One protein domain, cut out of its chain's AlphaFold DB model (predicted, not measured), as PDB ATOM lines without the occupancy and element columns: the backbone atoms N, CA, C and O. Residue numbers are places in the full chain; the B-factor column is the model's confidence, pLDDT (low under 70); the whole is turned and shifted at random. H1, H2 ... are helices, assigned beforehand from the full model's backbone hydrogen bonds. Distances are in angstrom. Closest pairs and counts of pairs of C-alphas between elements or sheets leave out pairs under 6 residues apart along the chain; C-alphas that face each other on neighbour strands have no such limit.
ATOM      1  N   VAL A  15     -33.178 -45.858  -3.295       95.06
ATOM      2  CA  VAL A  15     -32.899 -46.969  -2.362       95.06
ATOM      3  C   VAL A  15     -31.695 -47.805  -2.810       95.06
ATOM      4  O   VAL A  15     -30.910 -48.262  -1.978       95.06
ATOM      5  N   GLU A  16     -31.504 -47.984  -4.114       93.42
ATOM      6  CA  GLU A  16     -30.367 -48.723  -4.673       93.42
ATOM      7  C   GLU A  16     -29.064 -47.945  -4.488       93.42
ATOM      8  O   GLU A  16     -28.060 -48.524  -4.066       93.42
ATOM      9  N   ARG A  17     -29.100 -46.618  -4.676       91.80
ATOM     10  CA  ARG A  17     -27.966 -45.730  -4.373       91.80
ATOM     11  C   ARG A  17     -27.571 -45.796  -2.897       91.80
ATOM     12  O   ARG A  17     -26.387 -45.898  -2.587       91.80
ATOM     13  N   LEU A  18     -28.541 -45.818  -1.978       94.96
ATOM     14  CA  LEU A  18     -28.267 -45.988  -0.543       94.96
ATOM     15  C   LEU A  18     -27.645 -47.356  -0.223       94.96
ATOM     16  O   LEU A  18     -26.677 -47.423   0.538       94.96
ATOM     17  N   ARG A  19     -28.145 -48.445  -0.823       93.64
ATOM     18  CA  ARG A  19     -27.552 -49.789  -0.671       93.64
ATOM     19  C   ARG A  19     -26.121 -49.838  -1.204       93.64
ATOM     20  O   ARG A  19     -25.249 -50.435  -0.570       93.64
ATOM     21  N   MET A  20     -25.864 -49.190  -2.338       90.83
ATOM     22  CA  MET A  20     -24.523 -49.070  -2.904       90.83
ATOM     23  C   MET A  20     -23.595 -48.269  -1.985       90.83
ATOM     24  O   MET A  20     -22.495 -48.732  -1.687       90.83
ATOM     25  N   LEU A  21     -24.045 -47.127  -1.460       92.50
ATOM     26  CA  LEU A  21     -23.277 -46.337  -0.494       92.50
ATOM     27  C   LEU A  21     -22.949 -47.127   0.778       92.50
ATOM     28  O   LEU A  21     -21.820 -47.059   1.254       92.50
ATOM     29  N   ALA A  22     -23.888 -47.921   1.302       95.40
ATOM     30  CA  ALA A  22     -23.635 -48.774   2.465       95.40
ATOM     31  C   ALA A  22     -22.536 -49.818   2.191       95.40
ATOM     32  O   ALA A  22     -21.659 -50.042   3.032       95.40
ATOM     33  N   ARG A  23     -22.536 -50.422   0.994       93.38
ATOM     34  CA  ARG A  23     -21.482 -51.352   0.558       93.38
ATOM     35  C   ARG A  23     -20.135 -50.649   0.392       93.38
ATOM     36  O   ARG A  23     -19.130 -51.159   0.879       93.38
ATOM     37  N   LEU A  24     -20.114 -49.470  -0.229       92.63
ATOM     38  CA  LEU A  24     -18.892 -48.680  -0.409       92.63
ATOM     39  C   LEU A  24     -18.306 -48.211   0.926       92.63
ATOM     40  O   LEU A  24     -17.096 -48.288   1.120       92.63
ATOM     41  N   GLU A  25     -19.137 -47.779   1.872       96.26
ATOM     42  CA  GLU A  25     -18.678 -47.408   3.213       96.26
ATOM     43  C   GLU A  25     -18.148 -48.627   3.979       96.26
ATOM     44  O   GLU A  25     -17.122 -48.529   4.652       96.26
ATOM     45  N   THR A  26     -18.781 -49.795   3.833       94.88
ATOM     46  CA  THR A  26     -18.268 -51.051   4.407       94.88
ATOM     47  C   THR A  26     -16.898 -51.394   3.824       94.88
ATOM     48  O   THR A  26     -15.951 -51.626   4.577       94.88
ATOM     49  N   ALA A  27     -16.752 -51.335   2.498       93.72
ATOM     50  CA  ALA A  27     -15.476 -51.563   1.826       93.72
ATOM     51  C   ALA A  27     -14.410 -50.547   2.266       93.72
ATOM     52  O   ALA A  27     -13.284 -50.938   2.562       93.72
ATOM     53  N   ARG A  28     -14.764 -49.263   2.396       93.06
ATOM     54  CA  ARG A  28     -13.848 -48.213   2.870       93.06
ATOM     55  C   ARG A  28     -13.366 -48.473   4.297       93.06
ATOM     56  O   ARG A  28     -12.188 -48.278   4.591       93.06
ATOM     57  N   ARG A  29     -14.251 -48.939   5.184       90.83
ATOM     58  CA  ARG A  29     -13.884 -49.316   6.560       90.83
ATOM     59  C   ARG A  29     -12.956 -50.524   6.587       90.83
ATOM     60  O   ARG A  29     -11.964 -50.491   7.308       90.83
ATOM     61  N   LEU A  30     -13.230 -51.547   5.779       89.67
ATOM     62  CA  LEU A  30     -12.352 -52.715   5.657       89.67
ATOM     63  C   LEU A  30     -10.981 -52.339   5.081       89.67
ATOM     64  O   LEU A  30      -9.959 -52.759   5.613       89.67
ATOM     65  N   GLN A  31     -10.938 -51.481   4.060       91.38
ATOM     66  CA  GLN A  31      -9.688 -50.952   3.506       91.38
ATOM     67  C   GLN A  31      -8.872 -50.190   4.553       91.38
ATOM     68  O   GLN A  31      -7.654 -50.328   4.586       91.38
ATOM     69  N   ALA A  32      -9.523 -49.420   5.431       87.58
ATOM     70  CA  ALA A  32      -8.834 -48.751   6.532       87.58
ATOM     71  C   ALA A  32      -8.222 -49.760   7.520       87.58
ATOM     72  O   ALA A  32      -7.088 -49.571   7.950       87.58
ATOM     73  N   VAL A  33      -8.933 -50.847   7.840       85.39
ATOM     74  CA  VAL A  33      -8.409 -51.932   8.689       85.39
ATOM     75  C   VAL A  33      -7.178 -52.577   8.052       85.39
ATOM     76  O   VAL A  33      -6.124 -52.603   8.681       85.39
ATOM     77  N   ILE A  34      -7.280 -52.992   6.788       89.05
ATOM     78  CA  ILE A  34      -6.173 -53.613   6.045       89.05
ATOM     79  C   ILE A  34      -4.984 -52.650   5.947       89.05
ATOM     80  O   ILE A  34      -3.844 -53.046   6.165       89.05
ATOM     81  N   SER A  35      -5.235 -51.366   5.677       89.25
ATOM     82  CA  SER A  35      -4.180 -50.350   5.641       89.25
ATOM     83  C   SER A  35      -3.445 -50.236   6.976       89.25
ATOM     84  O   SER A  35      -2.233 -50.044   6.965       89.25
ATOM     85  N   HIS A  36      -4.144 -50.324   8.111       89.56
ATOM     86  CA  HIS A  36      -3.498 -50.305   9.423       89.56
ATOM     87  C   HIS A  36      -2.659 -51.557   9.667       89.56
ATOM     88  O   HIS A  36      -1.569 -51.441  10.218       89.56
ATOM     89  N   ASP A  37      -3.135 -52.724   9.238       86.30
ATOM     90  CA  ASP A  37      -2.415 -53.984   9.423       86.30
ATOM     91  C   ASP A  37      -1.134 -54.016   8.559       86.30
ATOM     92  O   ASP A  37      -0.070 -54.385   9.052       86.30
ATOM     93  N   VAL A  38      -1.184 -53.497   7.323       90.94
ATOM     94  CA  VAL A  38       0.010 -53.307   6.470       90.94
ATOM     95  C   VAL A  38       1.007 -52.338   7.112       90.94
ATOM     96  O   VAL A  38       2.200 -52.622   7.168       90.94
ATOM     97  N   ILE A  39       0.536 -51.201   7.639       89.51
ATOM     98  CA  ILE A  39       1.406 -50.231   8.325       89.51
ATOM     99  C   ILE A  39       2.032 -50.838   9.589       89.51
ATOM    100  O   ILE A  39       3.189 -50.551   9.886       89.51
ATOM    101  N   ALA A  40       1.290 -51.659  10.334       85.80
ATOM    102  CA  ALA A  40       1.809 -52.340  11.515       85.80
ATOM    103  C   ALA A  40       2.913 -53.350  11.157       85.80
ATOM    104  O   ALA A  40       3.919 -53.395  11.857       85.80
ATOM    105  N   GLY A  41       2.771 -54.083  10.046       86.56
ATOM    106  CA  GLY A  41       3.836 -54.946   9.522       86.56
ATOM    107  C   GLY A  41       5.092 -54.164   9.127       86.56
ATOM    108  O   GLY A  41       6.198 -54.543   9.482       86.56
ATOM    109  N   LEU A  42       4.948 -52.988   8.509       89.05
ATOM    110  CA  LEU A  42       6.108 -52.140   8.187       89.05
ATOM    111  C   LEU A  42       6.878 -51.643   9.424       89.05
ATOM    112  O   LEU A  42       8.018 -51.211   9.290       89.05
ATOM    113  N   TYR A  43       6.283 -51.673  10.620       84.56
ATOM    114  CA  TYR A  43       6.985 -51.353  11.866       84.56
ATOM    115  C   TYR A  43       7.833 -52.508  12.410       84.56
ATOM    116  O   TYR A  43       8.685 -52.252  13.261       84.56
ATOM    117  N   THR A  44       7.589 -53.749  11.976       85.80
ATOM    118  CA  THR A  44       8.397 -54.911  12.377       85.80
ATOM    119  C   THR A  44       9.601 -55.130  11.468       85.80
ATOM    120  O   THR A  44      10.530 -55.827  11.859       85.80
ATOM    121  N   GLU A  45       9.588 -54.531  10.279       88.35
ATOM    122  CA  GLU A  45      10.690 -54.586   9.323       88.35
ATOM    123  C   GLU A  45      11.863 -53.691   9.743       88.35
ATOM    124  O   GLU A  45      11.688 -52.638  10.368       88.35
ATOM    125  N   ASP A  46      13.073 -54.088   9.351       88.18
ATOM    126  CA  ASP A  46      14.269 -53.276   9.561       88.18
ATOM    127  C   ASP A  46      14.171 -51.972   8.741       88.18
ATOM    128  O   ASP A  46      13.990 -52.024   7.517       88.18
ATOM    129  N   PRO A  47      14.321 -50.780   9.353       88.19
ATOM    130  CA  PRO A  47      14.370 -49.524   8.610       88.19
ATOM    131  C   PRO A  47      15.439 -49.509   7.508       88.19
ATOM    132  O   PRO A  47      15.244 -48.814   6.508       88.19
ATOM    133  N   ALA A  48      16.540 -50.261   7.639       91.02
ATOM    134  CA  ALA A  48      17.529 -50.368   6.567       91.02
ATOM    135  C   ALA A  48      16.967 -51.101   5.332       91.02
ATOM    136  O   ALA A  48      17.215 -50.665   4.208       91.02
ATOM    137  N   ALA A  49      16.143 -52.137   5.527       92.09
ATOM    138  CA  ALA A  49      15.490 -52.878   4.444       92.09
ATOM    139  C   ALA A  49      14.422 -52.044   3.713       92.09
ATOM    140  O   ALA A  49      14.231 -52.181   2.507       92.09
ATOM    141  N   ILE A  50      13.751 -51.138   4.429       91.37
ATOM    142  CA  ILE A  50      12.719 -50.252   3.865       91.37
ATOM    143  C   ILE A  50      13.338 -49.029   3.151       91.37
ATOM    144  O   ILE A  50      12.662 -48.340   2.384       91.37
ATOM    145  N   GLY A  51      14.626 -48.752   3.381       91.42
ATOM    146  CA  GLY A  51      15.330 -47.594   2.822       91.42
ATOM    147  C   GLY A  51      15.225 -46.323   3.675       91.42
ATOM    148  O   GLY A  51      15.397 -45.213   3.168       91.42
ATOM    149  N   GLY A  52      14.934 -46.457   4.972       92.12
ATOM    150  CA  GLY A  52      14.935 -45.361   5.937       92.12
ATOM    151  C   GLY A  52      13.746 -45.380   6.903       92.12
ATOM    152  O   GLY A  52      13.041 -46.379   7.033       92.12
ATOM    153  N   PRO A  53      13.490 -44.258   7.604       91.85
ATOM    154  CA  PRO A  53      12.394 -44.178   8.564       91.85
ATOM    155  C   PRO A  53      11.036 -44.431   7.901       91.85
ATOM    156  O   PRO A  53      10.653 -43.700   6.983       91.85
ATOM    157  N   VAL A  54      10.261 -45.381   8.440       91.73
ATOM    158  CA  VAL A  54       8.940 -45.809   7.926       91.73
ATOM    159  C   VAL A  54       8.035 -44.623   7.581       91.73
ATOM    160  O   VAL A  54       7.407 -44.588   6.531       91.73
ATOM    161  N   THR A  55       7.993 -43.595   8.436       92.20
ATOM    162  CA  THR A  55       7.171 -42.396   8.200       92.20
ATOM    163  C   THR A  55       7.538 -41.662   6.911       92.20
ATOM    164  O   THR A  55       6.641 -41.193   6.213       92.20
ATOM    165  N   LYS A  56       8.837 -41.518   6.620       93.97
ATOM    166  CA  LYS A  56       9.317 -40.814   5.427       93.97
ATOM    167  C   LYS A  56       9.006 -41.645   4.187       93.97
ATOM    168  O   LYS A  56       8.366 -41.142   3.275       93.97
ATOM    169  N   VAL A  57       9.350 -42.931   4.228       94.55
ATOM    170  CA  VAL A  57       9.123 -43.857   3.115       94.55
ATOM    171  C   VAL A  57       7.632 -43.932   2.769       94.55
ATOM    172  O   VAL A  57       7.256 -43.720   1.622       94.55
ATOM    173  N   VAL A  58       6.749 -44.101   3.758       93.86
ATOM    174  CA  VAL A  58       5.293 -44.111   3.529       93.86
ATOM    175  C   VAL A  58       4.783 -42.781   2.961       93.86
ATOM    176  O   VAL A  58       3.916 -42.788   2.086       93.86
ATOM    177  N   ALA A  59       5.287 -41.641   3.444       95.65
ATOM    178  CA  ALA A  59       4.890 -40.332   2.925       95.65
ATOM    179  C   ALA A  59       5.269 -40.168   1.447       95.65
ATOM    180  O   ALA A  59       4.435 -39.725   0.653       95.65
ATOM    181  N   ASP A  60       6.482 -40.587   1.086       95.32
ATOM    182  CA  ASP A  60       7.019 -40.487  -0.269       95.32
ATOM    183  C   ASP A  60       6.263 -41.426  -1.230       95.32
ATOM    184  O   ASP A  60       5.756 -40.975  -2.260       95.32
ATOM    185  N   TRP A  61       6.074 -42.701  -0.860       95.28
ATOM    186  CA  TRP A  61       5.363 -43.692  -1.685       95.28
ATOM    187  C   TRP A  61       3.885 -43.361  -1.898       95.28
ATOM    188  O   TRP A  61       3.365 -43.511  -3.004       95.28
ATOM    189  N   LEU A  62       3.188 -42.903  -0.854       93.17
ATOM    190  CA  LEU A  62       1.768 -42.553  -0.957       93.17
ATOM    191  C   LEU A  62       1.538 -41.128  -1.472       93.17
ATOM    192  O   LEU A  62       0.387 -40.752  -1.700       93.17
ATOM    193  N   ARG A  63       2.603 -40.330  -1.635       96.08
ATOM    194  CA  ARG A  63       2.543 -38.903  -1.998       96.08
ATOM    195  C   ARG A  63       1.622 -38.108  -1.064       96.08
ATOM    196  O   ARG A  63       0.831 -37.271  -1.500       96.08
ATOM    197  N   ILE A  64       1.722 -38.379   0.237       95.50
ATOM    198  CA  ILE A  64       0.978 -37.683   1.298       95.50
ATOM    199  C   ILE A  64       1.921 -36.840   2.152       95.50
ATOM    200  O   ILE A  64       3.128 -37.051   2.184       95.50
ATOM    201  N   THR A  65       1.370 -35.883   2.904       95.38
ATOM    202  CA  THR A  65       2.204 -35.089   3.815       95.38
ATOM    203  C   THR A  65       2.809 -35.967   4.922       95.38
ATOM    204  O   THR A  65       2.131 -36.876   5.417       95.38
ATOM    205  N   PRO A  66       4.023 -35.658   5.416       93.87
ATOM    206  CA  PRO A  66       4.619 -36.377   6.544       93.87
ATOM    207  C   PRO A  66       3.736 -36.367   7.799       93.87
ATOM    208  O   PRO A  66       3.703 -37.333   8.557       93.87
ATOM    209  N   THR A  67       2.975 -35.291   8.017       96.76
ATOM    210  CA  THR A  67       1.998 -35.189   9.112       96.76
ATOM    211  C   THR A  67       0.849 -36.186   8.948       96.76
ATOM    212  O   THR A  67       0.402 -36.772   9.934       96.76
ATOM    213  N   ASP A  68       0.379 -36.397   7.716       94.72
ATOM    214  CA  ASP A  68      -0.648 -37.396   7.409       94.72
ATOM    215  C   ASP A  68      -0.126 -38.813   7.641       94.72
ATOM    216  O   ASP A  68      -0.785 -39.595   8.324       94.72
ATOM    217  N   ALA A  69       1.093 -39.099   7.168       93.80
ATOM    218  CA  ALA A  69       1.762 -40.375   7.400       93.80
ATOM    219  C   ALA A  69       1.901 -40.661   8.902       93.80
ATOM    220  O   ALA A  69       1.417 -41.684   9.376       93.80
ATOM    221  N   ARG A  70       2.444 -39.722   9.693       92.81
ATOM    222  CA  ARG A  70       2.550 -39.875  11.161       92.81
ATOM    223  C   ARG A  70       1.205 -40.153  11.823       92.81
ATOM    224  O   ARG A  70       1.144 -40.948  12.757       92.81
ATOM    225  N   ARG A  71       0.137 -39.488  11.371       92.74
ATOM    226  CA  ARG A  71      -1.208 -39.711  11.909       92.74
ATOM    227  C   ARG A  71      -1.683 -41.132  11.611       92.74
ATOM    228  O   ARG A  71      -2.058 -41.822  12.546       92.74
ATOM    229  N   ARG A  72      -1.572 -41.595  10.362       91.53
ATOM    230  CA  ARG A  72      -1.935 -42.973   9.980       91.53
ATOM    231  C   ARG A  72      -1.119 -44.019  10.735       91.53
ATOM    232  O   ARG A  72      -1.673 -45.024  11.151       91.53
ATOM    233  N   LEU A  73       0.174 -43.767  10.944       89.28
ATOM    234  CA  LEU A  73       1.056 -44.651  11.708       89.28
ATOM    235  C   LEU A  73       0.638 -44.722  13.185       89.28
ATOM    236  O   LEU A  73       0.552 -45.810  13.746       89.28
ATOM    237  N   ARG A  74       0.300 -43.583  13.803       88.92
ATOM    238  CA  ARG A  74      -0.249 -43.547  15.167       88.92
ATOM    239  C   ARG A  74      -1.590 -44.280  15.258       88.92
ATOM    240  O   ARG A  74      -1.793 -45.056  16.189       88.92
ATOM    241  N   ASP A  75      -2.490 -44.030  14.314       87.78
ATOM    242  CA  ASP A  75      -3.809 -44.662  14.272       87.78
ATOM    243  C   ASP A  75      -3.660 -46.182  14.093       87.78
ATOM    244  O   ASP A  75      -4.302 -46.949  14.809       87.78
ATOM    245  N   ALA A  76      -2.734 -46.623  13.235       86.29
ATOM    246  CA  ALA A  76      -2.399 -48.030  13.055       86.29
ATOM    247  C   ALA A  76      -1.871 -48.670  14.345       86.29
ATOM    248  O   ALA A  76      -2.368 -49.718  14.717       86.29
ATOM    249  N   GLN A  77      -0.961 -48.037  15.092       81.50
ATOM    250  CA  GLN A  77      -0.486 -48.576  16.382       81.50
ATOM    251  C   GLN A  77      -1.598 -48.697  17.443       81.50
ATOM    252  O   GLN A  77      -1.579 -49.579  18.309       81.50
ATOM    253  N   GLN A  78      -2.568 -47.782  17.426       82.48
ATOM    254  CA  GLN A  78      -3.690 -47.819  18.363       82.48
ATOM    255  C   GLN A  78      -4.712 -48.882  17.979       82.48
ATOM    256  O   GLN A  78      -5.261 -49.552  18.860       82.48
ATOM    257  N   LEU A  79      -4.962 -49.004  16.677       81.29
ATOM    258  CA  LEU A  79      -6.048 -49.794  16.150       81.29
ATOM    259  C   LEU A  79      -5.613 -51.175  15.703       81.29
ATOM    260  O   LEU A  79      -6.478 -52.019  15.760       81.29
ATOM    261  N   SER A  80      -4.397 -51.459  15.239       72.08
ATOM    262  CA  SER A  80      -4.029 -52.796  14.749       72.08
ATOM    263  C   SER A  80      -4.173 -53.858  15.842       72.08
ATOM    264  O   SER A  80      -4.126 -53.568  17.043       72.08
ATOM    265  N   ALA A  81      -4.402 -55.102  15.420       67.99
ATOM    266  CA  ALA A  81      -4.323 -56.234  16.330       67.99
ATOM    267  C   ALA A  81      -2.890 -56.301  16.878       67.99
ATOM    268  O   ALA A  81      -1.930 -56.275  16.109       67.99
ATOM    269  N   ARG A  82      -2.738 -56.311  18.205       67.10
ATOM    270  CA  ARG A  82      -1.417 -56.379  18.842       67.10
ATOM    271  C   ARG A  82      -1.134 -57.819  19.212       67.10
ATOM    272  O   ARG A  82      -2.036 -58.498  19.679       67.10
TER     273      ARG A  82
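This is residues 15 to 82 of the 158 residues of the protein "DUF222 domain-containing protein" of Mycobacterium ulcerans str. Harvey (UniProt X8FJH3). One long helix, H1, sticks out as an arm with its residues 15 to 31 from a small head, where H4 crosses its residues 35 to 40 at about a right angle. In the head the shorter H3 packs on H4, and the tiny H2 sits at the end away from the arm. The printed part has 68 residues with four named helices, in the order H1, H2, H3, H4, and no named strand: the class is all helix. The whole is loose, with a radius of gyration of the C-alphas of 14.7 A, and elongated, spanning 51 by 27 by 17 A.

H1, residues 15 to 42, touches H4, residues 66 to 79, with residues 35 to 40 alone. Their closest C-alphas, of His 36 and Ala 76, are 4.4 A apart, and their lines are about perpendicular at 87 degrees. H3, residues 54 to 62, touches H4 at a steep tilt of 66 degrees, opposite ways; the closest C-alphas, of Ala 59 and Pro 66, are 5.4 A apart. H1 and H3 are close but not clearly touching, with the C-alphas of Leu 42 and Val 54 closest at 6.9 A. H2, residues 47 to 50, is near H3, with the C-alphas of Pro 47 and Val 54 closest at 6.6 A, and is apart from H4. In H1, H3 and H4 every O i to N i+4 pair is within hydrogen-bond range; H2 is too short for such a pair.

H1 measures 40.7 A from C-alpha 15 at (-32.899, -46.969, -2.362) to C-alpha 42 at (6.108, -52.140, 8.187). H2 measures 5.1 A, H3 11.9 A, and H4 19.6 A, ending at C-alpha 79 (-6.048, -49.794, 16.150).

The C-alphas of Val 15 and Ala 48 are the two farthest apart, 51.3 A. The printed part has no cut, and its three links are tight. Residues 81 to 82 have pLDDT under 70.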